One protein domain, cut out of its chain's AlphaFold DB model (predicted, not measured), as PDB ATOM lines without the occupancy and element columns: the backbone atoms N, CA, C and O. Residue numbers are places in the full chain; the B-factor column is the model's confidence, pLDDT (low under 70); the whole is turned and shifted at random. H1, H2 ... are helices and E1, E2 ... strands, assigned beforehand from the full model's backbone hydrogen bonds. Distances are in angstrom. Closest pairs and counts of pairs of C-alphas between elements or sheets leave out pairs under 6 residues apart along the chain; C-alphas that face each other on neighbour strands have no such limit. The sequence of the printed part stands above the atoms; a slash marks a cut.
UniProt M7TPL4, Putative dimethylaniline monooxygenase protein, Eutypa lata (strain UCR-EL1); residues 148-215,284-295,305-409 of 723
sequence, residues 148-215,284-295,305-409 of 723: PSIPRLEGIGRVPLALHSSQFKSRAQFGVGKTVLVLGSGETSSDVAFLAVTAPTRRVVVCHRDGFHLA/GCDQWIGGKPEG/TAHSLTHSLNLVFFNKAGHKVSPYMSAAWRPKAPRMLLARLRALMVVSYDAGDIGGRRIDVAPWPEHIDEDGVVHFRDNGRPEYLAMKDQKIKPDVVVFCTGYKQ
ATOM      1  N   PRO A 148     -15.186  64.039 -37.488       85.25
ATOM      2  CA  PRO A 148     -14.410  62.882 -37.931       85.25
ATOM      3  C   PRO A 148     -12.914  63.172 -38.108       85.25
ATOM      4  O   PRO A 148     -12.508  64.142 -38.749       85.25
ATOM      5  N   SER A 149     -12.061  62.286 -37.593       87.06
ATOM      6  CA  SER A 149     -10.614  62.349 -37.808       87.06
ATOM      7  C   SER A 149     -10.223  61.410 -38.942       87.06
ATOM      8  O   SER A 149      -9.812  60.280 -38.687       87.06
ATOM      9  N   ILE A 150     -10.313  61.871 -40.187       91.12
ATOM     10  CA  ILE A 150      -9.979  61.065 -41.370       91.12
ATOM     11  C   ILE A 150      -8.525  61.355 -41.787       91.12
ATOM     12  O   ILE A 150      -8.232  62.471 -42.216       91.12
ATOM     13  N   PRO A 151      -7.584  60.405 -41.627       90.62
ATOM     14  CA  PRO A 151      -6.225  60.570 -42.130       90.62
ATOM     15  C   PRO A 151      -6.206  60.508 -43.662       90.62
ATOM     16  O   PRO A 151      -6.968  59.750 -44.260       90.62
ATOM     17  N   ARG A 152      -5.291  61.257 -44.286       92.75
ATOM     18  CA  ARG A 152      -5.031  61.142 -45.726       92.75
ATOM     19  C   ARG A 152      -4.549  59.721 -46.041       92.75
ATOM     20  O   ARG A 152      -3.642  59.221 -45.379       92.75
ATOM     21  N   LEU A 153      -5.173  59.101 -47.039       95.31
ATOM     22  CA  LEU A 153      -4.767  57.829 -47.628       95.31
ATOM     23  C   LEU A 153      -4.769  58.008 -49.143       95.31
ATOM     24  O   LEU A 153      -5.803  58.320 -49.734       95.31
ATOM     25  N   GLU A 154      -3.602  57.873 -49.758       96.88
ATOM     26  CA  GLU A 154      -3.450  58.078 -51.195       96.88
ATOM     27  C   GLU A 154      -4.182  56.987 -51.980       96.88
ATOM     28  O   GLU A 154      -4.212  55.827 -51.574       96.88
ATOM     29  N   GLY A 155      -4.835  57.375 -53.077       95.94
ATOM     30  CA  GLY A 155      -5.629  56.460 -53.901       95.94
ATOM     31  C   GLY A 155      -7.003  56.079 -53.337       95.94
ATOM     32  O   GLY A 155      -7.711  55.303 -53.974       95.94
ATOM     33  N   ILE A 156      -7.439  56.636 -52.195       96.62
ATOM     34  CA  ILE A 156      -8.739  56.295 -51.582       96.62
ATOM     35  C   ILE A 156      -9.945  56.510 -52.511       96.62
ATOM     36  O   ILE A 156     -10.908  55.754 -52.436       96.62
ATOM     37  N   GLY A 157      -9.877  57.486 -53.425       95.62
ATOM     38  CA  GLY A 157     -10.941  57.760 -54.402       95.62
ATOM     39  C   GLY A 157     -11.187  56.627 -55.408       95.62
ATOM     40  O   GLY A 157     -12.205  56.635 -56.088       95.62
ATOM     41  N   ARG A 158     -10.287  55.638 -55.487       95.81
ATOM     42  CA  ARG A 158     -10.433  54.444 -56.338       95.81
ATOM     43  C   ARG A 158     -11.283  53.352 -55.681       95.81
ATOM     44  O   ARG A 158     -11.634  52.369 -56.331       95.81
ATOM     45  N   VAL A 159     -11.604  53.500 -54.395       96.75
ATOM     46  CA  VAL A 159     -12.480  52.578 -53.667       96.75
ATOM     47  C   VAL A 159     -13.936  52.980 -53.912       96.75
ATOM     48  O   VAL A 159     -14.280  54.130 -53.646       96.75
ATOM     49  N   PRO A 160     -14.816  52.051 -54.335       96.94
ATOM     50  CA  PRO A 160     -16.214  52.367 -54.639       96.94
ATOM     51  C   PRO A 160     -16.976  53.048 -53.496       96.94
ATOM     52  O   PRO A 160     -17.812  53.914 -53.739       96.94
ATOM     53  N   LEU A 161     -16.708  52.653 -52.247       97.31
ATOM     54  CA  LEU A 161     -17.330  53.250 -51.074       97.31
ATOM     55  C   LEU A 161     -16.305  53.448 -49.952       97.31
ATOM     56  O   LEU A 161     -15.851  52.487 -49.336       97.31
ATOM     57  N   ALA A 162     -15.989  54.701 -49.638       96.88
ATOM     58  CA  ALA A 162     -15.169  55.072 -48.490       96.88
ATOM     59  C   ALA A 162     -15.993  55.922 -47.517       96.88
ATOM     60  O   ALA A 162     -16.534  56.958 -47.893       96.88
ATOM     61  N   LEU A 163     -16.091  55.487 -46.262       96.19
ATOM     62  CA  LEU A 163     -16.865  56.177 -45.230       96.19
ATOM     63  C   LEU A 163     -16.106  56.256 -43.907       96.19
ATOM     64  O   LEU A 163     -15.321  55.374 -43.567       96.19
ATOM     65  N   HIS A 164     -16.379  57.288 -43.117       95.62
ATOM     66  CA  HIS A 164     -16.011  57.299 -41.704       95.62
ATOM     67  C   HIS A 164     -17.067  56.574 -40.866       95.62
ATOM     68  O   HIS A 164     -18.242  56.524 -41.227       95.62
ATOM     69  N   SER A 165     -16.680  56.038 -39.708       90.75
ATOM     70  CA  SER A 165     -17.594  55.312 -38.817       90.75
ATOM     71  C   SER A 165     -18.825  56.123 -38.384       90.75
ATOM     72  O   SER A 165     -19.878  55.543 -38.147       90.75
ATOM     73  N   SER A 166     -18.742  57.457 -38.357       85.31
ATOM     74  CA  SER A 166     -19.885  58.355 -38.101       85.31
ATOM     75  C   SER A 166     -20.977  58.291 -39.183       85.31
ATOM     76  O   SER A 166     -22.157  58.530 -38.901       85.31
ATOM     77  N   GLN A 167     -20.598  57.945 -40.415       90.81
ATOM     78  CA  GLN A 167     -21.483  57.774 -41.572       90.81
ATOM     79  C   GLN A 167     -21.987  56.326 -41.708       90.81
ATOM     80  O   GLN A 167     -22.904  56.061 -42.485       90.81
ATOM     81  N   PHE A 168     -21.422  55.379 -40.951       89.19
ATOM     82  CA  PHE A 168     -21.892  53.997 -40.920       89.19
ATOM     83  C   PHE A 168     -23.165  53.886 -40.071       89.19
ATOM     84  O   PHE A 168     -23.176  54.245 -38.894       89.19
ATOM     85  N   LYS A 169     -24.247  53.382 -40.665       86.12
ATOM     86  CA  LYS A 169     -25.576  53.262 -40.049       86.12
ATOM     87  C   LYS A 169     -26.066  51.822 -39.992       86.12
ATOM     88  O   LYS A 169     -26.733  51.454 -39.027       86.12
ATOM     89  N   SER A 170     -25.764  50.994 -40.994       90.25
ATOM     90  CA  SER A 170     -26.281  49.625 -41.040       90.25
ATOM     91  C   SER A 170     -25.400  48.652 -41.821       90.25
ATOM     92  O   SER A 170     -24.598  49.030 -42.672       90.25
ATOM     93  N   ARG A 171     -25.607  47.351 -41.562       92.88
ATOM     94  CA  ARG A 171     -24.922  46.247 -42.258       92.88
ATOM     95  C   ARG A 171     -25.128  46.270 -43.775       92.88
ATOM     96  O   ARG A 171     -24.265  45.782 -44.497       92.88
ATOM     97  N   ALA A 172     -26.243  46.826 -44.254       93.81
ATOM     98  CA  ALA A 172     -26.561  46.877 -45.679       93.81
ATOM     99  C   ALA A 172     -25.502  47.651 -46.482       93.81
ATOM    100  O   ALA A 172     -25.235  47.304 -47.628       93.81
ATOM    101  N   GLN A 173     -24.832  48.629 -45.858       95.44
ATOM    102  CA  GLN A 173     -23.765  49.410 -46.491       95.44
ATOM    103  C   GLN A 173     -22.524  48.579 -46.855       95.44
ATOM    104  O   GLN A 173     -21.712  49.039 -47.650       95.44
ATOM    105  N   PHE A 174     -22.357  47.364 -46.315       96.94
ATOM    106  CA  PHE A 174     -21.266  46.476 -46.729       96.94
ATOM    107  C   PHE A 174     -21.523  45.783 -48.072       96.94
ATOM    108  O   PHE A 174     -20.570  45.367 -48.724       96.94
ATOM    109  N   GLY A 175     -22.786  45.631 -48.478       94.81
ATOM    110  CA  GLY A 175     -23.166  44.826 -49.638       94.81
ATOM    111  C   GLY A 175     -22.921  43.316 -49.470       94.81
ATOM    112  O   GLY A 175     -22.571  42.821 -48.396       94.81
ATOM    113  N   VAL A 176     -23.125  42.575 -50.562       96.88
ATOM    114  CA  VAL A 176     -22.965  41.112 -50.650       96.88
ATOM    115  C   VAL A 176     -21.719  40.779 -51.474       96.88
ATOM    116  O   VAL A 176     -21.453  41.418 -52.487       96.88
ATOM    117  N   GLY A 177     -20.928  39.797 -51.036       96.94
ATOM    118  CA  GLY A 177     -19.719  39.344 -51.731       96.94
ATOM    119  C   GLY A 177     -18.579  40.371 -51.768       96.94
ATOM    120  O   GLY A 177     -17.616  40.201 -52.517       96.94
ATOM    121  N   LYS A 178     -18.666  41.437 -50.966       97.81
ATOM    122  CA  LYS A 178     -17.717  42.558 -50.968       97.81
ATOM    123  C   LYS A 178     -16.511  42.341 -50.055       97.81
ATOM    124  O   LYS A 178     -16.613  41.642 -49.045       97.81
ATOM    125  N   THR A 179     -15.375  42.946 -50.404       98.38
ATOM    126  CA  THR A 179     -14.210  43.060 -49.512       98.38
ATOM    127  C   THR A 179     -14.283  44.354 -48.722       98.38
ATOM    128  O   THR A 179     -14.305  45.439 -49.304       98.38
ATOM    129  N   VAL A 180     -14.293  44.231 -47.397       98.50
ATOM    130  CA  VAL A 180     -14.379  45.355 -46.464       98.50
ATOM    131  C   VAL A 180     -13.031  45.556 -45.777       98.50
ATOM    132  O   VAL A 180     -12.519  44.644 -45.128       98.50
ATOM    133  N   LEU A 181     -12.477  46.759 -45.894       98.38
ATOM    134  CA  LEU A 181     -11.266  47.192 -45.206       98.38
ATOM    135  C   LEU A 181     -11.642  48.151 -44.070       98.38
ATOM    136  O   LEU A 181     -12.181  49.231 -44.304       98.38
ATOM    137  N   VAL A 182     -11.364  47.768 -42.829       98.38
ATOM    138  CA  VAL A 182     -11.656  48.569 -41.634       98.38
ATOM    139  C   VAL A 182     -10.357  49.176 -41.117       98.38
ATOM    140  O   VAL A 182      -9.437  48.459 -40.732       98.38
ATOM    141  N   LEU A 183     -10.269  50.506 -41.092       97.56
ATOM    142  CA  LEU A 183      -9.054  51.227 -40.712       97.56
ATOM    143  C   LEU A 183      -9.130  51.712 -39.264       97.56
ATOM    144  O   LEU A 183      -9.873  52.640 -38.949       97.56
ATOM    145  N   GLY A 184      -8.329  51.112 -38.386       93.44
ATOM    146  CA  GLY A 184      -8.294  51.390 -36.951       93.44
ATOM    147  C   GLY A 184      -8.526  50.127 -36.122       93.44
ATOM    148  O   GLY A 184      -9.044  49.130 -36.611       93.44
ATOM    149  N   SER A 185      -8.166  50.172 -34.841       90.81
ATOM    150  CA  SER A 185      -8.186  49.005 -33.939       90.81
ATOM    151  C   SER A 185      -8.872  49.263 -32.589       90.81
ATOM    152  O   SER A 185      -8.703  48.494 -31.641       90.81
ATOM    153  N   GLY A 186      -9.647  50.347 -32.493       87.31
ATOM    154  CA  GLY A 186     -10.465  50.662 -31.319       87.31
ATOM    155  C   GLY A 186     -11.846  49.999 -31.339       87.31
ATOM    156  O   GLY A 186     -12.185  49.225 -32.230       87.31
ATOM    157  N   GLU A 187     -12.678  50.371 -30.377       85.38
ATOM    158  CA  GLU A 187     -13.922  49.669 -30.048       85.38
ATOM    159  C   GLU A 187     -14.926  49.737 -31.202       85.38
ATOM    160  O   GLU A 187     -15.495  48.720 -31.592       85.38
ATOM    161  N   THR A 188     -15.050  50.911 -31.831       88.25
ATOM    162  CA  THR A 188     -15.852  51.094 -33.048       88.25
ATOM    163  C   THR A 188     -15.366  50.211 -34.194       88.25
ATOM    164  O   THR A 188     -16.186  49.679 -34.933       88.25
ATOM    165  N   SER A 189     -14.049  50.016 -34.332       93.56
ATOM    166  CA  SER A 189     -13.500  49.118 -35.353       93.56
ATOM    167  C   SER A 189     -13.909  47.673 -35.096       93.56
ATOM    168  O   SER A 189     -14.391  47.014 -36.010       93.56
ATOM    169  N   SER A 190     -13.811  47.192 -33.854       93.00
ATOM    170  CA  SER A 190     -14.246  45.835 -33.505       93.00
ATOM    171  C   SER A 190     -15.744  45.623 -33.717       93.00
ATOM    172  O   SER A 190     -16.135  44.576 -34.225       93.00
ATOM    173  N   ASP A 191     -16.585  46.605 -33.390       90.94
ATOM    174  CA  ASP A 191     -18.022  46.509 -33.661       90.94
ATOM    175  C   ASP A 191     -18.315  46.480 -35.170       90.94
ATOM    176  O   ASP A 191     -19.039  45.598 -35.633       90.94
ATOM    177  N   VAL A 192     -17.712  47.378 -35.956       94.56
ATOM    178  CA  VAL A 192     -17.858  47.406 -37.424       94.56
ATOM    179  C   VAL A 192     -17.331  46.118 -38.060       94.56
ATOM    180  O   VAL A 192     -18.009  45.532 -38.901       94.56
ATOM    181  N   ALA A 193     -16.163  45.632 -37.640       96.75
ATOM    182  CA  ALA A 193     -15.560  44.410 -38.160       96.75
ATOM    183  C   ALA A 193     -16.390  43.166 -37.809       96.75
ATOM    184  O   ALA A 193     -16.562  42.289 -38.653       96.75
ATOM    185  N   PHE A 194     -16.975  43.112 -36.607       95.12
ATOM    186  CA  PHE A 194     -17.915  42.056 -36.232       95.12
ATOM    187  C   PHE A 194     -19.181  42.081 -37.101       95.12
ATOM    188  O   PHE A 194     -19.640  41.041 -37.584       95.12
ATOM    189  N   LEU A 195     -19.742  43.267 -37.347       95.56
ATOM    190  CA  LEU A 195     -20.885  43.424 -38.249       95.56
ATOM    191  C   LEU A 195     -20.534  43.011 -39.686       95.56
ATOM    192  O   LEU A 195     -21.360  42.385 -40.343       95.56
ATOM    193  N   ALA A 196     -19.322  43.321 -40.153       97.00
ATOM    194  CA  ALA A 196     -18.853  42.980 -41.492       97.00
ATOM    195  C   ALA A 196     -18.598  41.474 -41.661       97.00
ATOM    196  O   ALA A 196     -19.013  40.895 -42.664       97.00
ATOM    197  N   VAL A 197     -17.943  40.814 -40.695       96.06
ATOM    198  CA  VAL A 197     -17.601  39.383 -40.810       96.06
ATOM    199  C   VAL A 197     -18.840  38.492 -40.723       96.06
ATOM    200  O   VAL A 197     -18.903  37.463 -41.396       96.06
ATOM    201  N   THR A 198     -19.851  38.927 -39.963       94.56
ATOM    202  CA  THR A 198     -21.154  38.250 -39.836       94.56
ATOM    203  C   THR A 198     -22.177  38.676 -40.897       94.56
ATOM    204  O   THR A 198     -23.300  38.180 -40.902       94.56
ATOM    205  N   ALA A 199     -21.819  39.600 -41.790       95.00
ATOM    206  CA  ALA A 199     -22.573  39.914 -43.003       95.00
ATOM    207  C   ALA A 199     -22.097  39.015 -44.165       95.00
ATOM    208  O   ALA A 199     -21.011  38.434 -44.071       95.00
ATOM    209  N   PRO A 200     -22.848  38.909 -45.278       95.25
ATOM    210  CA  PRO A 200     -22.460  38.108 -46.444       95.25
ATOM    211  C   PRO A 200     -21.331  38.766 -47.266       95.25
ATOM    212  O   PRO A 200     -21.393  38.845 -48.488       95.25
ATOM    213  N   THR A 201     -20.289  39.269 -46.603       96.94
ATOM    214  CA  THR A 201     -19.080  39.836 -47.213       96.94
ATOM    215  C   THR A 201     -18.154  38.718 -47.690       96.94
ATOM    216  O   THR A 201     -18.144  37.625 -47.123       96.94
ATOM    217  N   ARG A 202     -17.339  38.963 -48.716       96.56
ATOM    218  CA  ARG A 202     -16.334  37.995 -49.187       96.56
ATOM    219  C   ARG A 202     -15.123  37.942 -48.263       96.56
ATOM    220  O   ARG A 202     -14.600  36.862 -48.004       96.56
ATOM    221  N   ARG A 203     -14.663  39.103 -47.790       96.62
ATOM    222  CA  ARG A 203     -13.444  39.231 -46.986       96.62
ATOM    223  C   ARG A 203     -13.519  40.467 -46.098       96.62
ATOM    224  O   ARG A 203     -14.022  41.500 -46.531       96.62
ATOM    225  N   VAL A 204     -12.992  40.365 -44.883       98.06
ATOM    226  CA  VAL A 204     -12.873  41.487 -43.946       98.06
ATOM    227  C   VAL A 204     -11.424  41.597 -43.501       98.06
ATOM    228  O   VAL A 204     -10.834  40.602 -43.080       98.06
ATOM    229  N   VAL A 205     -10.862  42.799 -43.598       98.19
ATOM    230  CA  VAL A 205      -9.486  43.098 -43.196       98.19
ATOM    231  C   VAL A 205      -9.508  44.252 -42.199       98.19
ATOM    232  O   VAL A 205     -10.110  45.288 -42.473       98.19
ATOM    233  N   VAL A 206      -8.870  44.083 -41.042       97.81
ATOM    234  CA  VAL A 206      -8.733  45.122 -40.011       97.81
ATOM    235  C   VAL A 206      -7.292  45.614 -39.981       97.81
ATOM    236  O   VAL A 206      -6.365  44.841 -39.738       97.81
ATOM    237  N   CYS A 207      -7.112  46.916 -40.185       96.88
ATOM    238  CA  CYS A 207      -5.806  47.562 -40.203       96.88
ATOM    239  C   CYS A 207      -5.502  48.284 -38.893       96.88
ATOM    240  O   CYS A 207      -6.337  49.024 -38.364       96.88
ATOM    241  N   HIS A 208      -4.267  48.168 -38.417       93.12
ATOM    242  CA  HIS A 208      -3.777  48.908 -37.255       93.12
ATOM    243  C   HIS A 208      -2.452  49.611 -37.540       93.12
ATOM    244  O   HIS A 208      -1.724  49.244 -38.450       93.12
ATOM    245  N   ARG A 209      -2.109  50.609 -36.718       87.00
ATOM    246  CA  ARG A 209      -0.810  51.294 -36.804       87.00
ATOM    247  C   ARG A 209       0.261  50.524 -36.043       87.00
ATOM    248  O   ARG A 209       1.091  49.861 -36.648       87.00
ATOM    249  N   ASP A 210       0.143  50.501 -34.719       78.62
ATOM    250  CA  ASP A 210       1.231  50.056 -33.835       78.62
ATOM    251  C   ASP A 210       0.901  48.792 -33.026       78.62
ATOM    252  O   ASP A 210       1.665  48.407 -32.148       78.62
ATOM    253  N   GLY A 211      -0.241  48.156 -33.296       86.56
ATOM    254  CA  GLY A 211      -0.811  47.067 -32.500       86.56
ATOM    255  C   GLY A 211      -1.986  47.542 -31.640       86.56
ATOM    256  O   GLY A 211      -2.360  48.718 -31.658       86.56
ATOM    257  N   PHE A 212      -2.622  46.614 -30.931       88.25
ATOM    258  CA  PHE A 212      -3.786  46.881 -30.077       88.25
ATOM    259  C   PHE A 212      -3.933  45.821 -28.982       88.25
ATOM    260  O   PHE A 212      -3.291  44.771 -29.032       88.25
ATOM    261  N   HIS A 213      -4.783  46.100 -27.990       87.62
ATOM    262  CA  HIS A 213      -5.027  45.220 -26.850       87.62
ATOM    263  C   HIS A 213      -6.519  44.891 -26.730       87.62
ATOM    264  O   HIS A 213      -7.326  45.740 -26.339       87.62
ATOM    265  N   LEU A 214      -6.893  43.661 -27.090       89.62
ATOM    266  CA  LEU A 214      -8.259  43.173 -26.925       89.62
ATOM    267  C   LEU A 214      -8.507  42.818 -25.461       89.62
ATOM    268  O   LEU A 214      -7.705  42.130 -24.830       89.62
ATOM    269  N   ALA A 215      -9.645  43.250 -24.937       85.44
ATOM    270  CA  ALA A 215     -10.033  43.038 -23.553       85.44
ATOM    271  C   ALA A 215     -11.367  42.286 -23.478       85.44
ATOM    272  O   ALA A 215     -12.246  42.510 -24.321       85.44
ATOM    273  N   GLY A 284      -3.567  39.817 -25.230       87.94
ATOM    274  CA  GLY A 284      -4.954  40.239 -25.026       87.94
ATOM    275  C   GLY A 284      -5.923  39.054 -24.997       87.94
ATOM    276  O   GLY A 284      -5.513  37.900 -25.130       87.94
ATOM    277  N   CYS A 285      -7.212  39.344 -24.825       88.31
ATOM    278  CA  CYS A 285      -8.304  38.367 -24.817       88.31
ATOM    279  C   CYS A 285      -8.325  37.564 -26.121       88.31
ATOM    280  O   CYS A 285      -8.679  38.117 -27.162       88.31
ATOM    281  N   ASP A 286      -7.939  36.281 -26.053       89.62
ATOM    282  CA  ASP A 286      -7.839  35.387 -27.214       89.62
ATOM    283  C   ASP A 286      -7.146  36.069 -28.411       89.62
ATOM    284  O   ASP A 286      -7.564  35.954 -29.557       89.62
ATOM    285  N   GLN A 287      -6.098  36.851 -28.145       91.94
ATOM    286  CA  GLN A 287      -5.418  37.651 -29.160       91.94
ATOM    287  C   GLN A 287      -4.086  37.011 -29.556       91.94
ATOM    288  O   GLN A 287      -3.132  37.005 -28.776       91.94
ATOM    289  N   TRP A 288      -4.017  36.509 -30.787       91.81
ATOM    290  CA  TRP A 288      -2.845  35.802 -31.326       91.81
ATOM    291  C   TRP A 288      -2.155  36.536 -32.485       91.81
ATOM    292  O   TRP A 288      -1.137  36.074 -32.988       91.81
ATOM    293  N   ILE A 289      -2.685  37.694 -32.889       92.69
ATOM    294  CA  ILE A 289      -2.154  38.541 -33.963       92.69
ATOM    295  C   ILE A 289      -2.438  40.024 -33.665       92.69
ATOM    296  O   ILE A 289      -3.370  40.346 -32.921       92.69
ATOM    297  N   GLY A 290      -1.621  40.944 -34.194       89.38
ATOM    298  CA  GLY A 290      -1.805  42.392 -33.997       89.38
ATOM    299  C   GLY A 290      -1.627  42.873 -32.547       89.38
ATOM    300  O   GLY A 290      -2.061  43.969 -32.192       89.38
ATOM    301  N   GLY A 291      -1.010  42.048 -31.691       86.69
ATOM    302  CA  GLY A 291      -0.786  42.321 -30.268       86.69
ATOM    303  C   GLY A 291       0.102  43.536 -29.993       86.69
ATOM    304  O   GLY A 291       0.712  44.110 -30.894       86.69
ATOM    305  N   LYS A 292       0.222  43.928 -28.724       76.06
ATOM    306  CA  LYS A 292       1.182  44.967 -28.321       76.06
ATOM    307  C   LYS A 292       2.612  44.639 -28.813       76.06
ATOM    308  O   LYS A 292       3.003  43.476 -28.701       76.06
ATOM    309  N   PRO A 293       3.369  45.607 -29.363       68.44
ATOM    310  CA  PRO A 293       4.775  45.414 -29.716       68.44
ATOM    311  C   PRO A 293       5.621  45.155 -28.462       68.44
ATOM    312  O   PRO A 293       5.177  45.397 -27.336       68.44
ATOM    313  N   GLU A 294       6.845  44.674 -28.649       61.72
ATOM    314  CA  GLU A 294       7.825  44.590 -27.562       61.72
ATOM    315  C   GLU A 294       8.184  46.005 -27.066       61.72
ATOM    316  O   GLU A 294       8.276  46.946 -27.857       61.72
ATOM    317  N   GLY A 295       8.312  46.191 -25.746       57.91
ATOM    318  CA  GLY A 295       8.594  47.506 -25.150       57.91
ATOM    319  C   GLY A 295       7.371  48.427 -25.026       57.91
ATOM    320  O   GLY A 295       7.512  49.635 -24.829       57.91
ATOM    321  N   THR A 305      16.237  50.861 -20.345       34.34
ATOM    322  CA  THR A 305      16.699  52.247 -20.179       34.34
ATOM    323  C   THR A 305      16.753  52.639 -18.706       34.34
ATOM    324  O   THR A 305      15.831  53.238 -18.165       34.34
ATOM    325  N   ALA A 306      17.891  52.370 -18.060       34.91
ATOM    326  CA  ALA A 306      18.218  52.908 -16.733       34.91
ATOM    327  C   ALA A 306      18.336  54.454 -16.710       34.91
ATOM    328  O   ALA A 306      18.461  55.048 -15.646       34.91
ATOM    329  N   HIS A 307      18.281  55.113 -17.876       31.02
ATOM    330  CA  HIS A 307      18.609  56.530 -18.046       31.02
ATOM    331  C   HIS A 307      17.410  57.484 -18.196       31.02
ATOM    332  O   HIS A 307      17.615  58.694 -18.273       31.02
ATOM    333  N   SER A 308      16.165  56.990 -18.238       32.09
ATOM    334  CA  SER A 308      14.979  57.845 -18.399       32.09
ATOM    335  C   SER A 308      14.069  57.768 -17.170       32.09
ATOM    336  O   SER A 308      13.158  56.950 -17.084       32.09
ATOM    337  N   LEU A 309      14.321  58.652 -16.201       31.33
ATOM    338  CA  LEU A 309      13.526  58.867 -14.979       31.33
ATOM    339  C   LEU A 309      12.161  59.542 -15.246       31.33
ATOM    340  O   LEU A 309      11.601  60.198 -14.370       31.33
ATOM    341  N   THR A 310      11.598  59.426 -16.450       36.00
ATOM    342  CA  THR A 310      10.255  59.943 -16.730       36.00
ATOM    343  C   THR A 310       9.214  58.870 -16.439       36.00
ATOM    344  O   THR A 310       9.152  57.846 -17.113       36.00
ATOM    345  N   HIS A 311       8.391  59.125 -15.421       39.81
ATOM    346  CA  HIS A 311       7.216  58.352 -15.009       39.81
ATOM    347  C   HIS A 311       6.176  58.224 -16.140       39.81
ATOM    348  O   HIS A 311       5.163  58.920 -16.137       39.81
ATOM    349  N   SER A 312       6.418  57.377 -17.140       41.50
ATOM    350  CA  SER A 312       5.565  57.308 -18.328       41.50
ATOM    351  C   SER A 312       4.785  55.998 -18.412       41.50
ATOM    352  O   SER A 312       5.281  54.978 -18.896       41.50
ATOM    353  N   LEU A 313       3.533  56.037 -17.948       48.72
ATOM    354  CA  LEU A 313       2.520  55.031 -18.255       48.72
ATOM    355  C   LEU A 313       2.144  55.135 -19.721       48.72
ATOM    356  O   LEU A 313       1.411  56.048 -20.100       48.72
ATOM    357  N   ASN A 314       2.654  54.237 -20.559       53.59
ATOM    358  CA  ASN A 314       2.238  54.208 -21.955       53.59
ATOM    359  C   ASN A 314       0.718  54.006 -22.038       53.59
ATOM    360  O   ASN A 314       0.157  53.110 -21.408       53.59
ATOM    361  N   LEU A 315       0.067  54.868 -22.815       56.91
ATOM    362  CA  LEU A 315      -1.364  54.864 -23.090       56.91
ATOM    363  C   LEU A 315      -1.809  53.503 -23.660       56.91
ATOM    364  O   LEU A 315      -1.631  53.237 -24.847       56.91
ATOM    365  N   VAL A 316      -2.412  52.649 -22.827       65.12
ATOM    366  CA  VAL A 316      -3.071  51.409 -23.263       65.12
ATOM    367  C   VAL A 316      -4.575  51.581 -23.103       65.12
ATOM    368  O   VAL A 316      -5.074  51.758 -21.994       65.12
ATOM    369  N   PHE A 317      -5.301  51.517 -24.219       74.75
ATOM    370  CA  PHE A 317      -6.759  51.443 -24.211       74.75
ATOM    371  C   PHE A 317      -7.204  49.996 -24.353       74.75
ATOM    372  O   PHE A 317      -6.826  49.311 -25.305       74.75
ATOM    373  N   PHE A 318      -8.021  49.544 -23.405       78.38
ATOM    374  CA  PHE A 318      -8.624  48.220 -23.444       78.38
ATOM    375  C   PHE A 318      -9.781  48.203 -24.442       78.38
ATOM    376  O   PHE A 318     -10.854  48.750 -24.174       78.38
ATOM    377  N   ASN A 319      -9.600  47.515 -25.570       86.31
ATOM    378  CA  ASN A 319     -10.682  47.313 -26.523       86.31
ATOM    379  C   ASN A 319     -11.608  46.188 -26.041       86.31
ATOM    380  O   ASN A 319     -11.451  45.018 -26.398       86.31
ATOM    381  N   LYS A 320     -12.601  46.562 -25.226       83.31
ATOM    382  CA  LYS A 320     -13.614  45.645 -24.674       83.31
ATOM    383  C   LYS A 320     -14.567  45.081 -25.730       83.31
ATOM    384  O   LYS A 320     -15.194  44.049 -25.498       83.31
ATOM    385  N   ALA A 321     -14.709  45.722 -26.892       83.25
ATOM    386  CA  ALA A 321     -15.465  45.158 -28.014       83.25
ATOM    387  C   ALA A 321     -14.696  44.012 -28.708       83.25
ATOM    388  O   ALA A 321     -15.300  43.201 -29.410       83.25
ATOM    389  N   GLY A 322     -13.396  43.892 -28.424       84.56
ATOM    390  CA  GLY A 322     -12.485  42.889 -28.956       84.56
ATOM    391  C   GLY A 322     -12.930  41.438 -28.818       84.56
ATOM    392  O   GLY A 322     -12.745  40.671 -29.755       84.56
ATOM    393  N   HIS A 323     -13.586  41.068 -27.713       83.75
ATOM    394  CA  HIS A 323     -14.101  39.702 -27.507       83.75
ATOM    395  C   HIS A 323     -15.046  39.215 -28.624       83.75
ATOM    396  O   HIS A 323     -15.186  38.014 -28.818       83.75
ATOM    397  N   LYS A 324     -15.706  40.122 -29.365       87.44
ATOM    398  CA  LYS A 324     -16.580  39.753 -30.493       87.44
ATOM    399  C   LYS A 324     -15.790  39.323 -31.728       87.44
ATOM    400  O   LYS A 324     -16.271  38.516 -32.516       87.44
ATOM    401  N   VAL A 325     -14.613  39.915 -31.926       91.94
ATOM    402  CA  VAL A 325     -13.790  39.738 -33.132       91.94
ATOM    403  C   VAL A 325     -12.606  38.807 -32.910       91.94
ATOM    404  O   VAL A 325     -12.126  38.228 -33.882       91.94
ATOM    405  N   SER A 326     -12.170  38.609 -31.661       92.00
ATOM    406  CA  SER A 326     -11.037  37.736 -31.338       92.00
ATOM    407  C   SER A 326     -11.180  36.323 -31.922       92.00
ATOM    408  O   SER A 326     -10.203  35.874 -32.522       92.00
ATOM    409  N   PRO A 327     -12.369  35.667 -31.928       91.81
ATOM    410  CA  PRO A 327     -12.528  34.361 -32.573       91.81
ATOM    411  C   PRO A 327     -12.156  34.363 -34.057       91.81
ATOM    412  O   PRO A 327     -11.456  33.469 -34.525       91.81
ATOM    413  N   TYR A 328     -12.584  35.391 -34.790       93.81
ATOM    414  CA  TYR A 328     -12.406  35.495 -36.238       93.81
ATOM    415  C   TYR A 328     -11.001  35.954 -36.636       93.81
ATOM    416  O   TYR A 328     -10.531  35.602 -37.717       93.81
ATOM    417  N   MET A 329     -10.352  36.759 -35.790       93.44
ATOM    418  CA  MET A 329      -8.998  37.270 -36.025       93.44
ATOM    419  C   MET A 329      -7.939  36.238 -35.654       93.44
ATOM    420  O   MET A 329      -6.944  36.087 -36.356       93.44
ATOM    421  N   SER A 330      -8.144  35.524 -34.547       91.19
ATOM    422  CA  SER A 330      -7.109  34.682 -33.957       91.19
ATOM    423  C   SER A 330      -7.155  33.227 -34.398       91.19
ATOM    424  O   SER A 330      -6.132  32.560 -34.283       91.19
ATOM    425  N   ALA A 331      -8.279  32.717 -34.912       87.75
ATOM    426  CA  ALA A 331      -8.435  31.292 -35.228       87.75
ATOM    427  C   ALA A 331      -7.289  30.712 -36.078       87.75
ATOM    428  O   ALA A 331      -6.763  29.653 -35.747       87.75
ATOM    429  N   ALA A 332      -6.854  31.425 -37.123       86.69
ATOM    430  CA  ALA A 332      -5.762  30.985 -38.000       86.69
ATOM    431  C   ALA A 332      -4.368  31.040 -37.341       86.69
ATOM    432  O   ALA A 332      -3.446  30.361 -37.790       86.69
ATOM    433  N   TRP A 333      -4.218  31.836 -36.281       89.44
ATOM    434  CA  TRP A 333      -2.953  32.105 -35.593       89.44
ATOM    435  C   TRP A 333      -2.794  31.310 -34.293       89.44
ATOM    436  O   TRP A 333      -1.702  31.264 -33.725       89.44
ATOM    437  N   ARG A 334      -3.865  30.665 -33.813       87.44
ATOM    438  CA  ARG A 334      -3.817  29.818 -32.618       87.44
ATOM    439  C   ARG A 334      -2.866  28.631 -32.835       87.44
ATOM    440  O   ARG A 334      -2.944  27.953 -33.864       87.44
ATOM    441  N   PRO A 335      -2.002  28.306 -31.859       83.69
ATOM    442  CA  PRO A 335      -1.163  27.122 -31.932       83.69
ATOM    443  C   PRO A 335      -2.020  25.858 -32.024       83.69
ATOM    444  O   PRO A 335      -2.831  25.590 -31.142       83.69
ATOM    445  N   LYS A 336      -1.796  25.040 -33.060       79.38
ATOM    446  CA  LYS A 336      -2.505  23.759 -33.237       79.38
ATOM    447  C   LYS A 336      -2.206  22.742 -32.126       79.38
ATOM    448  O   LYS A 336      -3.010  21.852 -31.884       79.38
ATOM    449  N   ALA A 337      -1.054  22.861 -31.459       73.81
ATOM    450  CA  ALA A 337      -0.683  22.032 -30.317       73.81
ATOM    451  C   ALA A 337       0.251  22.792 -29.351       73.81
ATOM    452  O   ALA A 337       1.115  23.552 -29.810       73.81
ATOM    453  N   PRO A 338       0.138  22.576 -28.026       73.75
ATOM    454  CA  PRO A 338       1.062  23.145 -27.050       73.75
ATOM    455  C   PRO A 338       2.462  22.528 -27.206       73.75
ATOM    456  O   PRO A 338       2.702  21.361 -26.878       73.75
ATOM    457  N   ARG A 339       3.405  23.326 -27.721       70.75
ATOM    458  CA  ARG A 339       4.792  22.891 -27.969       70.75
ATOM    459  C   ARG A 339       5.631  22.808 -26.691       70.75
ATOM    460  O   ARG A 339       6.419  21.883 -26.547       70.75
ATOM    461  N   MET A 340       5.440  23.740 -25.757       82.44
ATOM    462  CA  MET A 340       6.228  23.838 -24.521       82.44
ATOM    463  C   MET A 340       5.579  23.086 -23.354       82.44
ATOM    464  O   MET A 340       4.352  23.052 -23.249       82.44
ATOM    465  N   LEU A 341       6.396  22.569 -22.428       84.56
ATOM    466  CA  LEU A 341       5.931  21.872 -21.220       84.56
ATOM    467  C   LEU A 341       4.928  22.712 -20.416       84.56
ATOM    468  O   LEU A 341       3.855  22.223 -20.081       84.56
ATOM    469  N   LEU A 342       5.218  23.996 -20.184       84.44
ATOM    470  CA  LEU A 342       4.310  24.900 -19.467       84.44
ATOM    471  C   LEU A 342       2.966  25.081 -20.182       84.44
ATOM    472  O   LEU A 342       1.924  25.110 -19.535       84.44
ATOM    473  N   ALA A 343       2.962  25.152 -21.516       84.19
ATOM    474  CA  ALA A 343       1.727  25.255 -22.291       84.19
ATOM    475  C   ALA A 343       0.902  23.958 -22.227       84.19
ATOM    476  O   ALA A 343      -0.328  24.021 -22.207       84.19
ATOM    477  N   ARG A 344       1.569  22.795 -22.157       83.31
ATOM    478  CA  ARG A 344       0.923  21.491 -21.941       83.31
ATOM    479  C   ARG A 344       0.322  21.407 -20.543       83.31
ATOM    480  O   ARG A 344      -0.851  21.087 -20.422       83.31
ATOM    481  N   LEU A 345       1.081  21.776 -19.510       84.31
ATOM    482  CA  LEU A 345       0.598  21.835 -18.126       84.31
ATOM    483  C   LEU A 345      -0.598  22.783 -17.985       84.31
ATOM    484  O   LEU A 345      -1.595  22.424 -17.366       84.31
ATOM    485  N   ARG A 346      -0.549  23.959 -18.621       87.38
ATOM    486  CA  ARG A 346      -1.688  24.881 -18.677       87.38
ATOM    487  C   ARG A 346      -2.907  24.230 -19.328       87.38
ATOM    488  O   ARG A 346      -3.984  24.293 -18.754       87.38
ATOM    489  N   ALA A 347      -2.745  23.602 -20.493       81.75
ATOM    490  CA  ALA A 347      -3.843  22.938 -21.198       81.75
ATOM    491  C   ALA A 347      -4.419  21.731 -20.426       81.75
ATOM    492  O   ALA A 347      -5.590  21.413 -20.598       81.75
ATOM    493  N   LEU A 348      -3.619  21.087 -19.568       80.38
ATOM    494  CA  LEU A 348      -4.058  20.022 -18.656       80.38
ATOM    495  C   LEU A 348      -4.794  20.544 -17.417       80.38
ATOM    496  O   LEU A 348      -5.557  19.801 -16.810       80.38
ATOM    497  N   MET A 349      -4.547  21.791 -17.015       77.62
ATOM    498  CA  MET A 349      -5.169  22.383 -15.829       77.62
ATOM    499  C   MET A 349      -6.365  23.268 -16.160       77.62
ATOM    500  O   MET A 349      -7.277  23.346 -15.345       77.62
ATOM    501  N   VAL A 350      -6.375  23.919 -17.324       79.62
ATOM    502  CA  VAL A 350      -7.367  24.923 -17.723       79.62
ATOM    503  C   VAL A 350      -8.153  24.435 -18.934       79.62
ATOM    504  O   VAL A 350      -7.567  24.101 -19.968       79.62
ATOM    505  N   VAL A 351      -9.483  24.463 -18.838       69.69
ATOM    506  CA  VAL A 351     -10.375  24.244 -19.981       69.69
ATOM    507  C   VAL A 351     -10.083  25.322 -21.018       69.69
ATOM    508  O   VAL A 351     -10.192  26.519 -20.751       69.69
ATOM    509  N   SER A 352      -9.644  24.898 -22.200       66.69
ATOM    510  CA  SER A 352      -9.295  25.843 -23.257       66.69
ATOM    511  C   SER A 352     -10.548  26.533 -23.784       66.69
ATOM    512  O   SER A 352     -11.595  25.907 -23.925       66.69
ATOM    513  N   TYR A 353     -10.420  27.830 -24.066       69.25
ATOM    514  CA  TYR A 353     -11.485  28.631 -24.651       69.25
ATOM    515  C   TYR A 353     -11.937  28.020 -25.983       69.25
ATOM    516  O   TYR A 353     -11.164  27.983 -26.943       69.25
ATOM    517  N   ASP A 354     -13.184  27.555 -26.027       65.56
ATOM    518  CA  ASP A 354     -13.855  27.213 -27.272       65.56
ATOM    519  C   ASP A 354     -14.492  28.487 -27.831       65.56
ATOM    520  O   ASP A 354     -15.348  29.114 -27.206       65.56
ATOM    521  N   ALA A 355     -14.025  28.897 -29.003       65.50
ATOM    522  CA  ALA A 355     -14.504  30.104 -29.659       65.50
ATOM    523  C   ALA A 355     -15.854  29.898 -30.366       65.50
ATOM    524  O   ALA A 355     -16.381  30.847 -30.951       65.50
ATOM    525  N   GLY A 356     -16.397  28.677 -30.303       69.62
ATOM    526  CA  GLY A 356     -17.571  28.257 -31.047       69.62
ATOM    527  C   GLY A 356     -17.270  28.074 -32.534       69.62
ATOM    528  O   GLY A 356     -16.179  28.379 -33.026       69.62
ATOM    529  N   ASP A 357     -18.264  27.577 -33.266       76.44
ATOM    530  CA  ASP A 357     -18.182  27.476 -34.718       76.44
ATOM    531  C   ASP A 357     -18.312  28.869 -35.356       76.44
ATOM    532  O   ASP A 357     -19.363  29.510 -35.309       76.44
ATOM    533  N   ILE A 358     -17.220  29.346 -35.956       85.25
ATOM    534  CA  ILE A 358     -17.164  30.618 -36.691       85.25
ATOM    535  C   ILE A 358     -17.605  30.474 -38.159       85.25
ATOM    536  O   ILE A 358     -17.447  31.413 -38.941       85.25
ATOM    537  N   GLY A 359     -18.114  29.306 -38.570       82.69
ATOM    538  CA  GLY A 359     -18.641  29.052 -39.913       82.69
ATOM    539  C   GLY A 359     -17.601  29.241 -41.020       82.69
ATOM    540  O   GLY A 359     -17.925  29.715 -42.108       82.69
ATOM    541  N   GLY A 360     -16.322  28.993 -40.713       84.81
ATOM    542  CA  GLY A 360     -15.192  29.238 -41.621       84.81
ATOM    543  C   GLY A 360     -14.926  30.718 -41.946       84.81
ATOM    544  O   GLY A 360     -14.076  31.020 -42.786       84.81
ATOM    545  N   ARG A 361     -15.630  31.657 -41.302       91.75
ATOM    546  CA  ARG A 361     -15.443  33.101 -41.492       91.75
ATOM    547  C   ARG A 361     -14.181  33.566 -40.775       91.75
ATOM    548  O   ARG A 361     -13.858  33.083 -39.693       91.75
ATOM    549  N   ARG A 362     -13.484  34.549 -41.346       93.69
ATOM    550  CA  ARG A 362     -12.254  35.101 -40.763       93.69
ATOM    551  C   ARG A 362     -12.153  36.608 -40.946       93.69
ATOM    552  O   ARG A 362     -12.700  37.158 -41.901       93.69
ATOM    553  N   ILE A 363     -11.412  37.238 -40.041       96.44
ATOM    554  CA  ILE A 363     -10.952  38.619 -40.172       96.44
ATOM    555  C   ILE A 363      -9.438  38.564 -40.330       96.44
ATOM    556  O   ILE A 363      -8.740  38.096 -39.433       96.44
ATOM    557  N   ASP A 364      -8.930  39.057 -41.452       96.69
ATOM    558  CA  ASP A 364      -7.489  39.210 -41.613       96.69
ATOM    559  C   ASP A 364      -7.026  40.480 -40.890       96.69
ATOM    560  O   ASP A 364      -7.725  41.496 -40.869       96.69
ATOM    561  N   VAL A 365      -5.842  40.428 -40.290       96.44
ATOM    562  CA  VAL A 365      -5.207  41.585 -39.654       96.44
ATOM    563  C   VAL A 365      -4.086  42.058 -40.555       96.44
ATOM    564  O   VAL A 365      -3.337  41.233 -41.072       96.44
ATOM    565  N   ALA A 366      -3.987  43.369 -40.744       96.75
ATOM    566  CA  ALA A 366      -2.973  43.982 -41.584       96.75
ATOM    567  C   ALA A 366      -2.369  45.228 -40.910       96.75
ATOM    568  O   ALA A 366      -3.012  45.856 -40.057       96.75
ATOM    569  N   PRO A 367      -1.153  45.633 -41.308       95.56
ATOM    570  CA  PRO A 367      -0.622  46.946 -40.974       95.56
ATOM    571  C   PRO A 367      -1.471  48.080 -41.558       95.56
ATOM    572  O   PRO A 367      -2.430  47.879 -42.309       95.56
ATOM    573  N   TRP A 368      -1.098  49.309 -41.218       95.25
ATOM    574  CA  TRP A 368      -1.715  50.498 -41.786       95.25
ATOM    575  C   TRP A 368      -1.405  50.579 -43.292       95.25
ATOM    576  O   TRP A 368      -0.246  50.385 -43.671       95.25
ATOM    577  N   PRO A 369      -2.400  50.861 -44.155       96.56
ATOM    578  CA  PRO A 369      -2.161  51.012 -45.585       96.56
ATOM    579  C   PRO A 369      -1.325  52.263 -45.862       96.56
ATOM    580  O   PRO A 369      -1.545  53.316 -45.258       96.56
ATOM    581  N   GLU A 370      -0.365  52.142 -46.768       95.44
ATOM    582  CA  GLU A 370       0.463  53.252 -47.231       95.44
ATOM    583  C   GLU A 370      -0.248  54.023 -48.343       95.44
ATOM    584  O   GLU A 370      -0.461  55.229 -48.222       95.44
ATOM    585  N   HIS A 371      -0.700  53.306 -49.369       96.81
ATOM    586  CA  HIS A 371      -1.489  53.842 -50.470       96.81
ATOM    587  C   HIS A 371      -2.337  52.735 -51.113       96.81
ATOM    588  O   HIS A 371      -2.200  51.547 -50.809       96.81
ATOM    589  N   ILE A 372      -3.239  53.143 -51.997       97.75
ATOM    590  CA  ILE A 372      -3.954  52.270 -52.926       97.75
ATOM    591  C   ILE A 372      -3.411  52.592 -54.315       97.75
ATOM    592  O   ILE A 372      -3.304  53.771 -54.640       97.75
ATOM    593  N   ASP A 373      -3.036  51.596 -55.112       97.12
ATOM    594  CA  ASP A 373      -2.467  51.806 -56.452       97.12
ATOM    595  C   ASP A 373      -3.539  52.093 -57.519       97.12
ATOM    596  O   ASP A 373      -4.714  52.297 -57.202       97.12
ATOM    597  N   GLU A 374      -3.125  52.191 -58.783       96.19
ATOM    598  CA  GLU A 374      -4.005  52.478 -59.925       96.19
ATOM    599  C   GLU A 374      -5.015  51.357 -60.197       96.19
ATOM    600  O   GLU A 374      -6.160  51.634 -60.557       96.19
ATOM    601  N   ASP A 375      -4.644  50.109 -59.909       95.31
ATOM    602  CA  ASP A 375      -5.518  48.941 -60.035       95.31
ATOM    603  C   ASP A 375      -6.534  48.836 -58.883       95.31
ATOM    604  O   ASP A 375      -7.431  47.980 -58.897       95.31
ATOM    605  N   GLY A 376      -6.430  49.714 -57.880       95.38
ATOM    606  CA  GLY A 376      -7.253  49.710 -56.676       95.38
ATOM    607  C   GLY A 376      -6.780  48.699 -55.628       95.38
ATOM    608  O   GLY A 376      -7.552  48.349 -54.733       95.38
ATOM    609  N   VAL A 377      -5.550  48.191 -55.738       97.56
ATOM    610  CA  VAL A 377      -4.947  47.263 -54.781       97.56
ATOM    611  C   VAL A 377      -4.299  48.047 -53.641       97.56
ATOM    612  O   VAL A 377      -3.644  49.067 -53.836       97.56
ATOM    613  N   VAL A 378      -4.521  47.582 -52.415       97.50
ATOM    614  CA  VAL A 378      -3.988  48.202 -51.199       97.50
ATOM    615  C   VAL A 378      -2.567  47.717 -50.947       97.50
ATOM    616  O   VAL A 378      -2.335  46.511 -50.864       97.50
ATOM    617  N   HIS A 379      -1.653  48.660 -50.721       97.19
ATOM    618  CA  HIS A 379      -0.279  48.399 -50.302       97.19
ATOM    619  C   HIS A 379      -0.122  48.715 -48.817       97.19
ATOM    620  O   HIS A 379      -0.451  49.811 -48.355       97.19
ATOM    621  N   PHE A 380       0.341  47.735 -48.041       96.62
ATOM    622  CA  PHE A 380       0.513  47.871 -46.595       96.62
ATOM    623  C   PHE A 380       1.939  48.269 -46.247       96.62
ATOM    624  O   PHE A 380       2.889  47.730 -46.805       96.62
ATOM    625  N   ARG A 381       2.085  49.155 -45.258       93.94
ATOM    626  CA  ARG A 381       3.395  49.510 -44.717       93.94
ATOM    627  C   ARG A 381       4.041  48.301 -44.037       93.94
ATOM    628  O   ARG A 381       3.416  47.686 -43.169       93.94
ATOM    629  N   ASP A 382       5.308  48.043 -44.348       93.00
ATOM    630  CA  ASP A 382       6.111  47.078 -43.598       93.00
ATOM    631  C   ASP A 382       6.312  47.565 -42.157       93.00
ATOM    632  O   ASP A 382       6.860  48.639 -41.900       93.00
ATOM    633  N   ASN A 383       5.815  46.779 -41.209       87.69
ATOM    634  CA  ASN A 383       5.967  47.025 -39.781       87.69
ATOM    635  C   ASN A 383       6.808  45.942 -39.084       87.69
ATOM    636  O   ASN A 383       6.860  45.930 -37.854       87.69
ATOM    637  N   GLY A 384       7.423  45.027 -39.844       87.69
ATOM    638  CA  GLY A 384       8.242  43.921 -39.348       87.69
ATOM    639  C   GLY A 384       7.471  42.842 -38.585       87.69
ATOM    640  O   GLY A 384       8.079  42.067 -37.848       87.69
ATOM    641  N   ARG A 385       6.134  42.797 -38.690       88.38
ATOM    642  CA  ARG A 385       5.278  41.946 -37.845       88.38
ATOM    643  C   ARG A 385       4.580  40.836 -38.640       88.38
ATOM    644  O   ARG A 385       4.454  40.942 -39.862       88.38
ATOM    645  N   PRO A 386       4.103  39.764 -37.973       91.06
ATOM    646  CA  PRO A 386       3.531  38.605 -38.661       91.06
ATOM    647  C   PRO A 386       2.359  38.952 -39.585       91.06
ATOM    648  O   PRO A 386       2.230  38.362 -40.654       91.06
ATOM    649  N   GLU A 387       1.536  39.937 -39.216       93.12
ATOM    650  CA  GLU A 387       0.434  40.406 -40.056       93.12
ATOM    651  C   GLU A 387       0.901  41.003 -41.393       93.12
ATOM    652  O   GLU A 387       0.248  40.781 -42.408       93.12
ATOM    653  N   TYR A 388       2.039  41.706 -41.436       94.38
ATOM    654  CA  TYR A 388       2.601  42.200 -42.695       94.38
ATOM    655  C   TYR A 388       3.079  41.040 -43.563       94.38
ATOM    656  O   TYR A 388       2.705  40.945 -44.729       94.38
ATOM    657  N   LEU A 389       3.842  40.111 -42.976       93.38
ATOM    658  CA  LEU A 389       4.355  38.936 -43.686       93.38
ATOM    659  C   LEU A 389       3.232  38.080 -44.277       93.38
ATOM    660  O   LEU A 389       3.404  37.510 -45.350       93.38
ATOM    661  N   ALA A 390       2.084  38.007 -43.603       92.19
ATOM    662  CA  ALA A 390       0.912  37.321 -44.128       92.19
ATOM    663  C   ALA A 390       0.249  38.070 -45.292       92.19
ATOM    664  O   ALA A 390      -0.348  37.423 -46.150       92.19
ATOM    665  N   MET A 391       0.306  39.405 -45.319       94.88
ATOM    666  CA  MET A 391      -0.418  40.234 -46.289       94.88
ATOM    667  C   MET A 391       0.417  40.669 -47.500       94.88
ATOM    668  O   MET A 391      -0.175  40.923 -48.543       94.88
ATOM    669  N   LYS A 392       1.752  40.738 -47.393       92.81
ATOM    670  CA  LYS A 392       2.648  41.344 -48.401       92.81
ATOM    671  C   LYS A 392       2.484  40.799 -49.828       92.81
ATOM    672  O   LYS A 392       2.572  41.563 -50.779       92.81
ATOM    673  N   ASP A 393       2.190  39.506 -49.974       93.81
ATOM    674  CA  ASP A 393       2.068  38.843 -51.282       93.81
ATOM    675  C   ASP A 393       0.605  38.763 -51.763       93.81
ATOM    676  O   ASP A 393       0.299  38.189 -52.810       93.81
ATOM    677  N   GLN A 394      -0.341  39.310 -50.991       94.94
ATOM    678  CA  GLN A 394      -1.766  39.223 -51.286       94.94
ATOM    679  C   GLN A 394      -2.271  40.468 -52.015       94.94
ATOM    680  O   GLN A 394      -2.188  41.582 -51.509       94.94
ATOM    681  N   LYS A 395      -2.933  40.272 -53.160       95.31
ATOM    682  CA  LYS A 395      -3.621  41.356 -53.875       95.31
ATOM    683  C   LYS A 395      -4.992  41.626 -53.252       95.31
ATOM    684  O   LYS A 395      -5.943  40.871 -53.468       95.31
ATOM    685  N   ILE A 396      -5.104  42.694 -52.462       96.81
ATOM    686  CA  ILE A 396      -6.352  43.093 -51.796       96.81
ATOM    687  C   ILE A 396      -6.938  44.332 -52.473       96.81
ATOM    688  O   ILE A 396      -6.429  45.432 -52.297       96.81
ATOM    689  N   LYS A 397      -8.051  44.151 -53.191       97.44
ATOM    690  CA  LYS A 397      -8.857  45.233 -53.774       97.44
ATOM    691  C   LYS A 397     -10.146  45.422 -52.959       97.44
ATOM    692  O   LYS A 397     -11.030  44.562 -53.049       97.44
ATOM    693  N   PRO A 398     -10.240  46.452 -52.097       97.56
ATOM    694  CA  PRO A 398     -11.414  46.684 -51.267       97.56
ATOM    695  C   PRO A 398     -12.562  47.284 -52.082       97.56
ATOM    696  O   PRO A 398     -12.367  48.166 -52.912       97.56
ATOM    697  N   ASP A 399     -13.777  46.830 -51.794       98.31
ATOM    698  CA  ASP A 399     -15.011  47.436 -52.298       98.31
ATOM    699  C   ASP A 399     -15.518  48.528 -51.345       98.31
ATOM    700  O   ASP A 399     -16.130  49.504 -51.772       98.31
ATOM    701  N   VAL A 400     -15.270  48.338 -50.044       98.31
ATOM    702  CA  VAL A 400     -15.709  49.235 -48.973       98.31
ATOM    703  C   VAL A 400     -14.542  49.509 -48.029       98.31
ATOM    704  O   VAL A 400     -13.929  48.572 -47.514       98.31
ATOM    705  N   VAL A 401     -14.266  50.781 -47.750       98.38
ATOM    706  CA  VAL A 401     -13.342  51.224 -46.699       98.38
ATOM    707  C   VAL A 401     -14.128  51.927 -45.601       98.38
ATOM    708  O   VAL A 401     -14.870  52.872 -45.865       98.38
ATOM    709  N   VAL A 402     -13.931  51.498 -44.352       98.19
ATOM    710  CA  VAL A 402     -14.503  52.161 -43.174       98.19
ATOM    711  C   VAL A 402     -13.390  52.718 -42.292       98.19
ATOM    712  O   VAL A 402     -12.655  51.970 -41.645       98.19
ATOM    713  N   PHE A 403     -13.277  54.044 -42.232       97.44
ATOM    714  CA  PHE A 403     -12.376  54.750 -41.329       97.44
ATOM    715  C   PHE A 403     -12.942  54.740 -39.905       97.44
ATOM    716  O   PHE A 403     -13.838  55.505 -39.556       97.44
ATOM    717  N   CYS A 404     -12.379  53.886 -39.055       94.44
ATOM    718  CA  CYS A 404     -12.626  53.824 -37.615       94.44
ATOM    719  C   CYS A 404     -11.514  54.565 -36.852       94.44
ATOM    720  O   CYS A 404     -10.942  54.065 -35.881       94.44
ATOM    721  N   THR A 405     -11.185  55.770 -37.317       91.38
ATOM    722  CA  THR A 405      -9.985  56.532 -36.933       91.38
ATOM    723  C   THR A 405     -10.219  57.557 -35.822       91.38
ATOM    724  O   THR A 405      -9.290  58.250 -35.394       91.38
ATOM    725  N   GLY A 406     -11.435  57.582 -35.280       85.56
ATOM    726  CA  GLY A 406     -11.833  58.433 -34.167       85.56
ATOM    727  C   GLY A 406     -12.175  59.850 -34.613       85.56
ATOM    728  O   GLY A 406     -12.481  60.100 -35.771       85.56
ATOM    729  N   TYR A 407     -12.120  60.787 -33.673       81.00
ATOM    730  CA  TYR A 407     -12.626  62.144 -33.856       81.00
ATOM    731  C   TYR A 407     -11.585  63.183 -33.432       81.00
ATOM    732  O   TYR A 407     -10.668  62.875 -32.654       81.00
ATOM    733  N   LYS A 408     -11.732  64.398 -33.961       77.44
ATOM    734  CA  LYS A 408     -11.014  65.602 -33.546       77.44
ATOM    735  C   LYS A 408     -11.818  66.343 -32.476       77.44
ATOM    736  O   LYS A 408     -13.038  66.222 -32.399       77.44
ATOM    737  N   GLN A 409     -11.106  67.119 -31.669       73.06
ATOM    738  CA  GLN A 409     -11.697  68.038 -30.705       73.06
ATOM    739  C   GLN A 409     -11.603  69.445 -31.283       73.06
ATOM    740  O   GLN A 409     -10.510  70.003 -31.386       73.06
TER     741      GLN A 409
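Overview. This is residues 148 to 215, 284 to 295 and 305 to 409 of the 723 residues of the protein "Putative dimethylaniline monooxygenase protein" of Eutypa lata (strain UCR-EL1) (UniProt M7TPL4). Little of it is regular: a twisted parallel sheet, E1 E7 E2 E3 E4, with H2 over one face and H6 beside E4; residues 305 to 313 stick out. Six named helices and seven named strands hold 71 of 185 printed residues, class mixed. It is compact: radius of gyration of the C-alphas 17.6 A, spans 51 by 48 by 32 A.

Along the chain. E1, residues 161 to 164, begins at C-alpha (-17.330, 53.250, -51.074). Passing over H1, H3, H4, E5 and E6, there follow E2 179 to 183, H2 187 to 197, 15.3 A long, E3 203 to 208, H5 341 to 349, E4 363 to 367 and H6 386 to 391. E7, 400 to 403, ends at C-alpha (-12.376, 54.750, -41.329).

Arrangement. H2 is over E2 and E3, its height over the sheet 8.9 A. Between these strands N 182 and O 205 are within hydrogen-bond range, 2.8 A. In H2, H5 and H6 every O i to N i+4 pair is within range.

Size, cuts and confidence. Cuts after residues 215 and 295 leave C-alpha gaps of 6.0 A and 10.6 A. H5 to E4 is a long link. pLDDT is under 70 in 21 residues.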